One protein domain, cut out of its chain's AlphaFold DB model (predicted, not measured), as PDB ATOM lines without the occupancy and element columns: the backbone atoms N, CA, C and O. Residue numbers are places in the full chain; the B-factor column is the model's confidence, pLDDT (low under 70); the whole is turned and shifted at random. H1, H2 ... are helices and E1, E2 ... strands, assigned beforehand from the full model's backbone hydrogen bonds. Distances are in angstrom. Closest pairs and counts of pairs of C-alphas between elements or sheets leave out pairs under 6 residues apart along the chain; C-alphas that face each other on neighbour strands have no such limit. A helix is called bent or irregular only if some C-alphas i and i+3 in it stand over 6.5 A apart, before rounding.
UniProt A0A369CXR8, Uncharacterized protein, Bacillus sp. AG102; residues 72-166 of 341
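This is residues 72 to 166 of the 341 residues of an uncharacterized protein of Bacillus sp. AG102 (UniProt A0A369CXR8). One long helix, H2, makes the ridge of this domain, with H1 turning off at its first end and the short H3 at its last; the hairpin of E1 and E2 crosses H2 on one side, and H4 and H5 form a loose pair, running opposite ways and crosswise to H2. The hairpin's link, residues 144 to 150, lies at the end of the hairpin away from H4 and H5. The printed part has 95 residues, in the order H1, H2, H3, H4, E1, E2, H5, with one antiparallel sheet, E1 - E2; its class is mostly helix. It is compact, with a radius of gyration of the C-alphas of 14.0 A and spans of 43 by 33 by 23 A.

H1, residues 72 to 82, and H2, residues 86 to 106, touch only at the corner by their link, and only just, with 3 pairs of C-alphas within 8 A; their closest C-alphas are those of Tyr 82 and Val 90, 6.7 A apart. H2 is only just irregular: C-alphas 86 and 89 are 6.6 A apart. H3, residues 109 to 113, likewise only just touches H2 at the corner alone, closest at the C-alphas of Ser 103 and Leu 109, 5.0 A. H4, residues 125 to 135, is close to H2 but not clearly touching, with the closest C-alphas, Val 100 and Ile 129, 7.6 A apart. E1, residues 139 to 143, and E2, residues 151 to 155, form an antiparallel hairpin; N 140 and O 154 are 2.8 A apart and N 142 and O 152 are 2.9 A apart, within hydrogen-bond range. The closest C-alphas of H2 and E1 are those of Phe 96 and Val 142, 6.3 A. H5, residues 156 to 166, touches H2 about perpendicular at 80 degrees, with the C-alphas of Cys 93 and Phe 159 6.0 A apart at the closest. H5 also touches H1 at a steep tilt of 55 degrees, opposite ways, closest at the C-alphas of Ile 78 and Ala 165, 4.8 A. Every O i to N i+4 pair is within hydrogen-bond range in H1, H3, H4 and H5, and 16 of 17 are in H2.

H1 begins at C-alpha 72 at (312.491, 308.394, 407.340) and is 14.9 A long. H2 is 31.4 A long and ends at C-alpha 106 at (317.782, 332.111, 373.765). H3 is 5.4 A, H4 15.5 A, E1 13.2 A and E2 13.0 A. H5 is 15.1 A and ends at C-alpha 166 at (315.329, 316.679, 395.038).

The two C-alphas farthest apart are those of Asn 72 and Asn 118, 43.5 A. The printed part has no cut. The link from H3 to H4, 11 residues, is long. The mean pLDDT of the printed part is 87.7; residues 85 to 87 and 144 to 149 are under 70.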
ATOM      1  N   ASN A  72     313.407 309.344 407.974       93.38
ATOM      2  CA  ASN A  72     312.491 308.394 407.340       93.38
ATOM      3  C   ASN A  72     311.354 309.093 406.580       93.38
ATOM      4  O   ASN A  72     310.966 308.645 405.501       93.38
ATOM      5  N   SER A  73     310.836 310.214 407.096       94.69
ATOM      6  CA  SER A  73     309.824 311.015 406.393       94.69
ATOM      7  C   SER A  73     310.366 311.583 405.077       94.69
ATOM      8  O   SER A  73     309.685 311.525 404.050       94.69
ATOM      9  N   MET A  74     311.609 312.078 405.076       95.38
ATOM     10  CA  MET A  74     312.274 312.552 403.862       95.38
ATOM     11  C   MET A  74     312.513 311.418 402.863       95.38
ATOM     12  O   MET A  74     312.174 311.579 401.690       95.38
ATOM     13  N   LEU A  75     313.011 310.263 403.320       93.50
ATOM     14  CA  LEU A  75     313.174 309.076 402.474       93.50
ATOM     15  C   LEU A  75     311.856 308.651 401.824       93.50
ATOM     16  O   LEU A  75     311.815 308.439 400.615       93.50
ATOM     17  N   ALA A  76     310.762 308.598 402.584       93.62
ATOM     18  CA  ALA A  76     309.453 308.229 402.052       93.62
ATOM     19  C   ALA A  76     308.972 309.202 400.959       93.62
ATOM     20  O   ALA A  76     308.413 308.775 399.945       93.62
ATOM     21  N   LYS A  77     309.211 310.511 401.123       93.31
ATOM     22  CA  LYS A  77     308.887 311.519 400.099       93.31
ATOM     23  C   LYS A  77     309.756 311.376 398.847       93.31
ATOM     24  O   LYS A  77     309.236 311.504 397.738       93.31
ATOM     25  N   ILE A  78     311.046 311.081 399.007       93.00
ATOM     26  CA  ILE A  78     311.951 310.784 397.888       93.00
ATOM     27  C   ILE A  78     311.454 309.549 397.141       93.00
ATOM     28  O   ILE A  78     311.237 309.612 395.933       93.00
ATOM     29  N   ASP A  79     311.196 308.456 397.855       91.81
ATOM     30  CA  ASP A  79     310.756 307.192 397.274       91.81
ATOM     31  C   ASP A  79     309.416 307.329 396.549       91.81
ATOM     32  O   ASP A  79     309.264 306.815 395.440       91.81
ATOM     33  N   LYS A  80     308.467 308.100 397.089       90.50
ATOM     34  CA  LYS A  80     307.196 308.403 396.413       90.50
ATOM     35  C   LYS A  80     307.404 309.015 395.020       90.50
ATOM     36  O   LYS A  80     306.667 308.674 394.097       90.50
ATOM     37  N   VAL A  81     308.389 309.900 394.861       90.56
ATOM     38  CA  VAL A  81     308.669 310.589 393.591       90.56
ATOM     39  C   VAL A  81     309.573 309.758 392.677       90.56
ATOM     40  O   VAL A  81     309.274 309.617 391.494       90.56
ATOM     41  N   TYR A  82     310.666 309.208 393.207       86.69
ATOM     42  CA  TYR A  82     311.710 308.542 392.423       86.69
ATOM     43  C   TYR A  82     311.428 307.059 392.152       86.69
ATOM     44  O   TYR A  82     311.852 306.550 391.118       86.69
ATOM     45  N   LYS A  83     310.710 306.367 393.048       83.81
ATOM     46  CA  LYS A  83     310.347 304.945 392.900       83.81
ATOM     47  C   LYS A  83     308.862 304.766 392.569       83.81
ATOM     48  O   LYS A  83     308.526 304.018 391.660       83.81
ATOM     49  N   GLY A  84     307.975 305.480 393.265       70.19
ATOM     50  CA  GLY A  84     306.521 305.270 393.210       70.19
ATOM     51  C   GLY A  84     305.814 305.752 391.937       70.19
ATOM     52  O   GLY A  84     304.730 305.267 391.630       70.19
ATOM     53  N   ARG A  85     306.405 306.688 391.183       66.88
ATOM     54  CA  ARG A  85     305.819 307.251 389.945       66.88
ATOM     55  C   ARG A  85     306.580 306.875 388.668       66.88
ATOM     56  O   ARG A  85     306.251 307.362 387.587       66.88
ATOM     57  N   GLY A  86     307.579 305.999 388.795       60.06
ATOM     58  CA  GLY A  86     308.456 305.566 387.709       60.06
ATOM     59  C   GLY A  86     309.490 306.617 387.277       60.06
ATOM     60  O   GLY A  86     309.387 307.803 387.586       60.06
ATOM     61  N   PHE A  87     310.492 306.172 386.512       60.72
ATOM     62  CA  PHE A  87     311.598 306.994 385.989       60.72
ATOM     63  C   PHE A  87     311.127 308.206 385.152       60.72
ATOM     64  O   PHE A  87     311.825 309.218 385.061       60.72
ATOM     65  N   ASN A  88     309.912 308.137 384.593       75.81
ATOM     66  CA  ASN A  88     309.389 309.120 383.649       75.81
ATOM     67  C   ASN A  88     309.155 310.503 384.273       75.81
ATOM     68  O   ASN A  88     309.616 311.484 383.699       75.81
ATOM     69  N   ILE A  89     308.524 310.621 385.452       84.38
ATOM     70  CA  ILE A  89     308.203 311.953 386.013       84.38
ATOM     71  C   ILE A  89     309.457 312.759 386.361       84.38
ATOM     72  O   ILE A  89     309.532 313.958 386.105       84.38
ATOM     73  N   VAL A  90     310.486 312.085 386.879       88.62
ATOM     74  CA  VAL A  90     311.770 312.713 387.203       88.62
ATOM     75  C   VAL A  90     312.468 313.204 385.936       88.62
ATOM     76  O   VAL A  90     313.032 314.300 385.953       88.62
ATOM     77  N   SER A  91     312.443 312.419 384.852       87.12
ATOM     78  CA  SER A  91     313.002 312.834 383.559       87.12
ATOM     79  C   SER A  91     312.257 314.044 383.004       87.12
ATOM     80  O   SER A  91     312.882 315.060 382.726       87.12
ATOM     81  N   ILE A  92     310.922 313.992 382.974       89.00
ATOM     82  CA  ILE A  92     310.066 315.079 382.481       89.00
ATOM     83  C   ILE A  92     310.343 316.385 383.234       89.00
ATOM     84  O   ILE A  92     310.552 317.425 382.617       89.00
ATOM     85  N   CYS A  93     310.406 316.347 384.569       91.81
ATOM     86  CA  CYS A  93     310.705 317.537 385.364       91.81
ATOM     87  C   CYS A  93     312.112 318.099 385.090       91.81
ATOM     88  O   CYS A  93     312.310 319.320 385.108       91.81
ATOM     89  N   LYS A  94     313.108 317.229 384.851       90.56
ATOM     90  CA  LYS A  94     314.466 317.647 384.465       90.56
ATOM     91  C   LYS A  94     314.465 318.308 383.088       90.56
ATOM     92  O   LYS A  94     315.062 319.377 382.955       90.56
ATOM     93  N   ASP A  95     313.784 317.708 382.120       89.62
ATOM     94  CA  ASP A  95     313.722 318.187 380.740       89.62
ATOM     95  C   ASP A  95     312.977 319.515 380.662       89.62
ATOM     96  O   ASP A  95     313.539 320.489 380.165       89.62
ATOM     97  N   PHE A  96     311.807 319.622 381.298       93.38
ATOM     98  CA  PHE A  96     311.079 320.883 381.439       93.38
ATOM     99  C   PHE A  96     311.965 321.986 382.031       93.38
ATOM    100  O   PHE A  96     312.115 323.060 381.449       93.38
ATOM    101  N   ARG A  97     312.646 321.713 383.153       94.00
ATOM    102  CA  ARG A  97     313.561 322.684 383.774       94.00
ATOM    103  C   ARG A  97     314.681 323.122 382.823       94.00
ATOM    104  O   ARG A  97     315.099 324.281 382.872       94.00
ATOM    105  N   ASN A  98     315.208 322.211 382.009       91.94
ATOM    106  CA  ASN A  98     316.250 322.518 381.032       91.94
ATOM    107  C   ASN A  98     315.699 323.329 379.852       91.94
ATOM    108  O   ASN A  98     316.333 324.307 379.467       91.94
ATOM    109  N   MET A  99     314.504 323.003 379.352       92.12
ATOM    110  CA  MET A  99     313.815 323.765 378.305       92.12
ATOM    111  C   MET A  99     313.557 325.211 378.736       92.12
ATOM    112  O   MET A  99     313.831 326.132 377.968       92.12
ATOM    113  N   VAL A 100     313.106 325.436 379.977       93.81
ATOM    114  CA  VAL A 100     312.901 326.797 380.511       93.81
ATOM    115  C   VAL A 100     314.223 327.563 380.563       93.81
ATOM    116  O   VAL A 100     314.296 328.702 380.114       93.81
ATOM    117  N   ARG A 101     315.304 326.937 381.050       93.81
ATOM    118  CA  ARG A 101     316.638 327.568 381.074       93.81
ATOM    119  C   ARG A 101     317.140 327.931 379.686       93.81
ATOM    120  O   ARG A 101     317.694 329.012 379.514       93.81
ATOM    121  N   GLN A 102     316.965 327.027 378.729       92.88
ATOM    122  CA  GLN A 102     317.375 327.253 377.354       92.88
ATOM    123  C   GLN A 102     316.551 328.382 376.728       92.88
ATOM    124  O   GLN A 102     317.119 329.290 376.135       92.88
ATOM    125  N   SER A 103     315.242 328.415 376.986       92.75
ATOM    126  CA  SER A 103     314.355 329.470 376.483       92.75
ATOM    127  C   SER A 103     314.677 330.849 377.061       92.75
ATOM    128  O   SER A 103     314.625 331.837 376.338       92.75
ATOM    129  N   ILE A 104     315.072 330.930 378.340       91.38
ATOM    130  CA  ILE A 104     315.575 332.177 378.944       91.38
ATOM    131  C   ILE A 104     316.848 332.642 378.232       91.38
ATOM    132  O   ILE A 104     316.992 333.820 377.923       91.38
ATOM    133  N   LYS A 105     317.788 331.721 377.997       90.88
ATOM    134  CA  LYS A 105     319.077 332.033 377.372       90.88
ATOM    135  C   LYS A 105     318.913 332.493 375.920       90.88
ATOM    136  O   LYS A 105     319.623 333.402 375.501       90.88
ATOM    137  N   ASP A 106     317.995 331.868 375.193       92.56
ATOM    138  CA  ASP A 106     317.782 332.111 373.765       92.56
ATOM    139  C   ASP A 106     316.753 333.222 373.492       92.56
ATOM    140  O   ASP A 106     316.585 333.622 372.344       92.56
ATOM    141  N   GLY A 107     316.064 333.729 374.523       91.25
ATOM    142  CA  GLY A 107     315.009 334.736 374.369       91.25
ATOM    143  C   GLY A 107     313.764 334.198 373.656       91.25
ATOM    144  O   GLY A 107     313.181 334.888 372.826       91.25
ATOM    145  N   THR A 108     313.396 332.945 373.936       93.62
ATOM    146  CA  THR A 108     312.294 332.220 373.276       93.62
ATOM    147  C   THR A 108     311.203 331.783 374.261       93.62
ATOM    148  O   THR A 108     310.426 330.868 373.977       93.62
ATOM    149  N   LEU A 109     311.101 332.433 375.428       92.19
ATOM    150  CA  LEU A 109     310.085 332.117 376.439       92.19
ATOM    151  C   LEU A 109     308.672 332.325 375.899       92.19
ATOM    152  O   LEU A 109     307.802 331.476 376.114       92.19
ATOM    153  N   ARG A 110     308.453 333.403 375.141       92.88
ATOM    154  CA  ARG A 110     307.143 333.677 374.550       92.88
ATOM    155  C   ARG A 110     306.749 332.627 373.518       92.88
ATOM    156  O   ARG A 110     305.589 332.236 373.456       92.88
ATOM    157  N   GLN A 111     307.708 332.153 372.729       91.25
ATOM    158  CA  GLN A 111     307.476 331.150 371.687       91.25
ATOM    159  C   GLN A 111     307.213 329.765 372.285       91.25
ATOM    160  O   GLN A 111     306.268 329.092 371.885       91.25
ATOM    161  N   ASN A 112     308.019 329.362 373.269       89.56
ATOM    162  CA  ASN A 112     307.972 328.012 373.829       89.56
ATOM    163  C   ASN A 112     306.913 327.854 374.927       89.56
ATOM    164  O   ASN A 112     306.383 326.760 375.110       89.56
ATOM    165  N   PHE A 113     306.599 328.928 375.659       92.31
ATOM    166  CA  PHE A 113     305.727 328.883 376.836       92.31
ATOM    167  C   PHE A 113     304.667 329.989 376.879       92.31
ATOM    168  O   PHE A 113     303.872 330.012 377.814       92.31
ATOM    169  N   GLY A 114     304.609 330.899 375.904       89.56
ATOM    170  CA  GLY A 114     303.609 331.971 375.889       89.56
ATOM    171  C   GLY A 114     303.822 333.063 376.943       89.56
ATOM    172  O   GLY A 114     302.920 333.868 377.151       89.56
ATOM    173  N   VAL A 115     304.987 333.099 377.599       91.50
ATOM    174  CA  VAL A 115     305.332 334.085 378.635       91.50
ATOM    175  C   VAL A 115     306.241 335.159 378.041       91.50
ATOM    176  O   VAL A 115     307.302 334.831 377.517       91.50
ATOM    177  N   ASP A 116     305.838 336.429 378.117       89.69
ATOM    178  CA  ASP A 116     306.605 337.557 377.569       89.69
ATOM    179  C   ASP A 116     307.884 337.811 378.385       89.69
ATOM    180  O   ASP A 116     307.854 337.886 379.616       89.69
ATOM    181  N   GLU A 117     309.015 337.987 377.705       86.62
ATOM    182  CA  GLU A 117     310.315 338.248 378.324       86.62
ATOM    183  C   GLU A 117     310.313 339.524 379.186       86.62
ATOM    184  O   GLU A 117     311.024 339.596 380.192       86.62
ATOM    185  N   ASN A 118     309.488 340.519 378.842       87.00
ATOM    186  CA  ASN A 118     309.334 341.736 379.638       87.00
ATOM    187  C   ASN A 118     308.551 341.493 380.930       87.00
ATOM    188  O   ASN A 118     308.847 342.136 381.936       87.00
ATOM    189  N   GLN A 119     307.588 340.565 380.921       87.06
ATOM    190  CA  GLN A 119     306.795 340.211 382.105       87.06
ATOM    191  C   GLN A 119     307.671 339.566 383.181       87.06
ATOM    192  O   GLN A 119     307.460 339.796 384.366       87.06
ATOM    193  N   VAL A 120     308.673 338.787 382.771       87.75
ATOM    194  CA  VAL A 120     309.565 338.061 383.686       87.75
ATOM    195  C   VAL A 120     310.880 338.782 383.979       87.75
ATOM    196  O   VAL A 120     311.776 338.234 384.630       87.75
ATOM    197  N   ARG A 121     311.035 340.021 383.507       86.00
ATOM    198  CA  ARG A 121     312.260 340.792 383.721       86.00
ATOM    199  C   ARG A 121     312.467 341.053 385.215       86.00
ATOM    200  O   ARG A 121     311.632 341.661 385.871       86.00
ATOM    201  N   GLY A 122     313.612 340.619 385.741       81.12
ATOM    202  CA  GLY A 122     313.954 340.759 387.164       81.12
ATOM    203  C   GLY A 122     313.389 339.657 388.064       81.12
ATOM    204  O   GLY A 122     313.765 339.594 389.231       81.12
ATOM    205  N   MET A 123     312.561 338.751 387.536       88.88
ATOM    206  CA  MET A 123     312.105 337.579 388.277       88.88
ATOM    207  C   MET A 123     313.222 336.544 388.417       88.88
ATOM    208  O   MET A 123     314.034 336.325 387.513       88.88
ATOM    209  N   ASN A 124     313.242 335.848 389.550       87.69
ATOM    210  CA  ASN A 124     314.113 334.699 389.734       87.69
ATOM    211  C   ASN A 124     313.565 333.463 388.995       87.69
ATOM    212  O   ASN A 124     312.392 333.371 388.642       87.69
ATOM    213  N   PHE A 125     314.418 332.457 388.796       89.19
ATOM    214  CA  PHE A 125     314.068 331.261 388.023       89.19
ATOM    215  C   PHE A 125     312.823 330.511 388.534       89.19
ATOM    216  O   PHE A 125     312.132 329.877 387.743       89.19
ATOM    217  N   ARG A 126     312.536 330.558 389.842       89.31
ATOM    218  CA  ARG A 126     311.350 329.908 390.417       89.31
ATOM    219  C   ARG A 126     310.081 330.664 390.031       89.31
ATOM    220  O   ARG A 126     309.162 330.036 389.529       89.31
ATOM    221  N   GLN A 127     310.092 331.988 390.176       91.38
ATOM    222  CA  GLN A 127     308.985 332.858 389.771       91.38
ATOM    223  C   GLN A 127     308.656 332.698 388.281       91.38
ATOM    224  O   GLN A 127     307.493 332.587 387.920       91.38
ATOM    225  N   ILE A 128     309.675 332.577 387.422       93.62
ATOM    226  CA  ILE A 128     309.475 332.321 385.985       93.62
ATOM    227  C   ILE A 128     308.726 331.003 385.751       93.62
ATOM    228  O   ILE A 128     307.812 330.951 384.933       93.62
ATOM    229  N   ILE A 129     309.097 329.935 386.463       94.00
ATOM    230  CA  ILE A 129     308.405 328.646 386.352       94.00
ATOM    231  C   ILE A 129     306.956 328.748 386.837       94.00
ATOM    232  O   ILE A 129     306.072 328.183 386.194       94.00
ATOM    233  N   ASP A 130     306.712 329.458 387.938       93.44
ATOM    234  CA  ASP A 130     305.361 329.658 388.462       93.44
ATOM    235  C   ASP A 130     304.488 330.411 387.441       93.44
ATOM    236  O   ASP A 130     303.408 329.926 387.109       93.44
ATOM    237  N   CYS A 131     305.002 331.480 386.814       93.88
ATOM    238  CA  CYS A 131     304.310 332.178 385.722       93.88
ATOM    239  C   CYS A 131     304.011 331.267 384.520       93.88
ATOM    240  O   CYS A 131     302.935 331.356 383.932       93.88
ATOM    241  N   ILE A 132     304.936 330.371 384.149       95.31
ATOM    242  CA  ILE A 132     304.694 329.394 383.076       95.31
ATOM    243  C   ILE A 132     303.534 328.466 383.459       95.31
ATOM    244  O   ILE A 132     302.626 328.262 382.660       95.31
ATOM    245  N   PHE A 133     303.514 327.913 384.673       96.12
ATOM    246  CA  PHE A 133     302.394 327.067 385.086       96.12
ATOM    247  C   PHE A 133     301.075 327.843 385.152       96.12
ATOM    248  O   PHE A 133     300.062 327.315 384.699       96.12
ATOM    249  N   GLU A 134     301.065 329.081 385.645       94.19
ATOM    250  CA  GLU A 134     299.873 329.940 385.671       94.19
ATOM    251  C   GLU A 134     299.312 330.191 384.264       94.19
ATOM    252  O   GLU A 134     298.119 329.979 384.030       94.19
ATOM    253  N   GLN A 135     300.182 330.535 383.307       93.00
ATOM    254  CA  GLN A 135     299.818 330.762 381.906       93.00
ATOM    255  C   GLN A 135     299.150 329.532 381.269       93.00
ATOM    256  O   GLN A 135     298.263 329.669 380.423       93.00
ATOM    257  N   HIS A 136     299.525 328.328 381.710       92.88
ATOM    258  CA  HIS A 136     298.975 327.059 381.225       92.88
ATOM    259  C   HIS A 136     298.027 326.373 382.228       92.88
ATOM    260  O   HIS A 136     297.848 325.155 382.208       92.88
ATOM    261  N   LYS A 137     297.374 327.136 383.118       92.75
ATOM    262  CA  LYS A 137     296.352 326.627 384.064       92.75
ATOM    263  C   LYS A 137     296.845 325.454 384.933       92.75
ATOM    264  O   LYS A 137     296.118 324.493 385.194       92.75
ATOM    265  N   GLY A 138     298.099 325.525 385.371       92.25
ATOM    266  CA  GLY A 138     298.758 324.569 386.259       92.25
ATOM    267  C   GLY A 138     299.300 323.309 385.579       92.25
ATOM    268  O   GLY A 138     299.711 322.383 386.287       92.25
ATOM    269  N   LYS A 139     299.295 323.229 384.240       94.12
ATOM    270  CA  LYS A 139     299.716 322.037 383.483       94.12
ATOM    271  C   LYS A 139     300.492 322.417 382.229       94.12
ATOM    272  O   LYS A 139     300.030 323.253 381.479       94.12
ATOM    273  N   VAL A 140     301.623 321.776 381.961       92.38
ATOM    274  CA  VAL A 140     302.442 322.034 380.767       92.38
ATOM    275  C   VAL A 140     302.718 320.717 380.061       92.38
ATOM    276  O   VAL A 140     303.136 319.756 380.702       92.38
ATOM    277  N   ASP A 141     302.518 320.668 378.749       88.19
ATOM    278  CA  ASP A 141     302.912 319.506 377.956       88.19
ATOM    279  C   ASP A 141     304.409 319.559 377.658       88.19
ATOM    280  O   ASP A 141     304.924 320.530 377.106       88.19
ATOM    281  N   VAL A 142     305.112 318.496 378.037       86.81
ATOM    282  CA  VAL A 142     306.551 318.349 377.846       86.81
ATOM    283  C   VAL A 142     306.779 317.236 376.842       86.81
ATOM    284  O   VAL A 142     306.289 316.116 377.006       86.81
ATOM    285  N   GLU A 143     307.530 317.544 375.795       79.62
ATOM    286  CA  GLU A 143     307.941 316.566 374.801       79.62
ATOM    287  C   GLU A 143     309.312 316.008 375.186       79.62
ATOM    288  O   GLU A 143     310.286 316.752 375.313       79.62
ATOM    289  N   LEU A 144     309.387 314.696 375.420       69.06
ATOM    290  CA  LEU A 144     310.651 314.047 375.758       69.06
ATOM    291  C   LEU A 144     311.544 313.956 374.517       69.06
ATOM    292  O   LEU A 144     311.132 313.439 373.478       69.06
ATOM    293  N   SER A 145     312.794 314.400 374.633       60.69
ATOM    294  CA  SER A 145     313.778 314.260 373.558       60.69
ATOM    295  C   SER A 145     314.132 312.779 373.344       60.69
ATOM    296  O   SER A 145     314.790 312.172 374.190       60.69
ATOM    297  N   GLY A 146     313.702 312.182 372.224       62.56
ATOM    298  CA  GLY A 146     313.935 310.769 371.893       62.56
ATOM    299  C   GLY A 146     313.296 310.324 370.565       62.56
ATOM    300  O   GLY A 146     312.666 311.120 369.878       62.56
ATOM    301  N   LYS A 147     313.454 309.039 370.191       50.12
ATOM    302  CA  LYS A 147     312.989 308.455 368.902       50.12
ATOM    303  C   LYS A 147     311.461 308.422 368.714       50.12
ATOM    304  O   LYS A 147     310.989 308.084 367.634       50.12
ATOM    305  N   SER A 148     310.700 308.759 369.745       59.81
ATOM    306  CA  SER A 148     309.243 308.844 369.726       59.81
ATOM    307  C   SER A 148     308.843 310.086 370.513       59.81
ATOM    308  O   SER A 148     309.096 310.142 371.717       59.81
ATOM    309  N   SER A 149     308.249 311.066 369.830       63.06
ATOM    310  CA  SER A 149     307.735 312.330 370.372       63.06
ATOM    311  C   SER A 149     306.536 312.081 371.293       63.06
ATOM    312  O   SER A 149     305.380 312.310 370.932       63.06
ATOM    313  N   LEU A 150     306.793 311.522 372.473       72.44
ATOM    314  CA  LEU A 150     305.778 311.332 373.496       72.44
ATOM    315  C   LEU A 150     305.601 312.658 374.241       72.44
ATOM    316  O   LEU A 150     306.507 313.103 374.950       72.44
ATOM    317  N   LYS A 151     304.432 313.284 374.073       80.38
ATOM    318  CA  LYS A 151     304.015 314.440 374.870       80.38
ATOM    319  C   LYS A 151     303.403 313.953 376.171       80.38
ATOM    320  O   LYS A 151     302.479 313.142 376.154       80.38
ATOM    321  N   ILE A 152     303.926 314.438 377.290       86.75
ATOM    322  CA  ILE A 152     303.428 314.102 378.620       86.75
ATOM    323  C   ILE A 152     303.076 315.393 379.346       86.75
ATOM    324  O   ILE A 152     303.892 316.309 379.430       86.75
ATOM    325  N   THR A 153     301.868 315.450 379.899       89.62
ATOM    326  CA  THR A 153     301.413 316.588 380.694       89.62
ATOM    327  C   THR A 153     302.048 316.552 382.083       89.62
ATOM    328  O   THR A 153     301.798 315.643 382.876       89.62
ATOM    329  N   LEU A 154     302.844 317.568 382.394       92.44
ATOM    330  CA  LEU A 154     303.417 317.827 383.706       92.44
ATOM    331  C   LEU A 154     302.513 318.790 384.481       92.44
ATOM    332  O   LEU A 154     302.200 319.872 383.989       92.44
ATOM    333  N   THR A 155     302.123 318.445 385.708       93.62
ATOM    334  CA  THR A 155     301.389 319.381 386.575       93.62
ATOM    335  C   THR A 155     302.338 320.187 387.464       93.62
ATOM    336  O   THR A 155     303.417 319.714 387.833       93.62
ATOM    337  N   GLN A 156     301.919 321.388 387.878       94.44
ATOM    338  CA  GLN A 156     302.673 322.207 388.836       94.44
ATOM    339  C   GLN A 156     302.928 321.446 390.144       94.44
ATOM    340  O   GLN A 156     304.023 321.507 390.701       94.44
ATOM    341  N   LYS A 157     301.943 320.665 390.606       93.31
ATOM    342  CA  LYS A 157     302.069 319.819 391.796       93.31
ATOM    343  C   LYS A 157     303.199 318.801 391.645       93.31
ATOM    344  O   LYS A 157     304.015 318.678 392.553       93.31
ATOM    345  N   ASP A 158     303.272 318.104 390.513       91.56
ATOM    346  CA  ASP A 158     304.330 317.116 390.270       91.56
ATOM    347  C   ASP A 158     305.712 317.768 390.236       91.56
ATOM    348  O   ASP A 158     306.676 317.229 390.784       91.56
ATOM    349  N   PHE A 159     305.806 318.956 389.633       93.50
ATOM    350  CA  PHE A 159     307.047 319.714 389.593       93.50
ATOM    351  C   PHE A 159     307.495 320.157 390.992       93.50
ATOM    352  O   PHE A 159     308.664 319.983 391.343       93.50
ATOM    353  N   LEU A 160     306.580 320.681 391.813       93.12
ATOM    354  CA  LEU A 160     306.870 321.098 393.187       93.12
ATOM    355  C   LEU A 160     307.264 319.912 394.076       93.12
ATOM    356  O   LEU A 160     308.276 319.995 394.773       93.12
ATOM    357  N   GLU A 161     306.536 318.793 393.999       92.94
ATOM    358  CA  GLU A 161     306.885 317.559 394.716       92.94
ATOM    359  C   GLU A 161     308.271 317.041 394.289       92.94
ATOM    360  O   GLU A 161     309.062 316.607 395.129       92.94
ATOM    361  N   TRP A 162     308.625 317.138 393.000       93.25
ATOM    362  CA  TRP A 162     309.966 316.788 392.524       93.25
ATOM    363  C   TRP A 162     311.058 317.728 393.044       93.25
ATOM    364  O   TRP A 162     312.133 317.256 393.425       93.25
ATOM    365  N   ILE A 163     310.819 319.042 393.068       93.31
ATOM    366  CA  ILE A 163     311.771 320.015 393.624       93.31
ATOM    367  C   ILE A 163     312.013 319.739 395.111       93.31
ATOM    368  O   ILE A 163     313.170 319.722 395.539       93.31
ATOM    369  N   GLU A 164     310.950 319.477 395.872       94.19
ATOM    370  CA  GLU A 164     311.025 319.132 397.292       94.19
ATOM    371  C   GLU A 164     311.811 317.828 397.502       94.19
ATOM    372  O   GLU A 164     312.812 317.818 398.220       94.19
ATOM    373  N   ALA A 165     311.451 316.751 396.794       93.81
ATOM    374  CA  ALA A 165     312.151 315.468 396.865       93.81
ATOM    375  C   ALA A 165     313.629 315.584 396.459       93.81
ATOM    376  O   ALA A 165     314.501 314.990 397.087       93.81
ATOM    377  N   LYS A 166     313.945 316.386 395.435       93.50
ATOM    378  CA  LYS A 166     315.329 316.679 395.038       93.50
ATOM    379  C   LYS A 166     316.094 317.439 396.125       93.50
ATOM    380  O   LYS A 166     317.302 317.244 396.243       93.50
TER     381      LYS A 166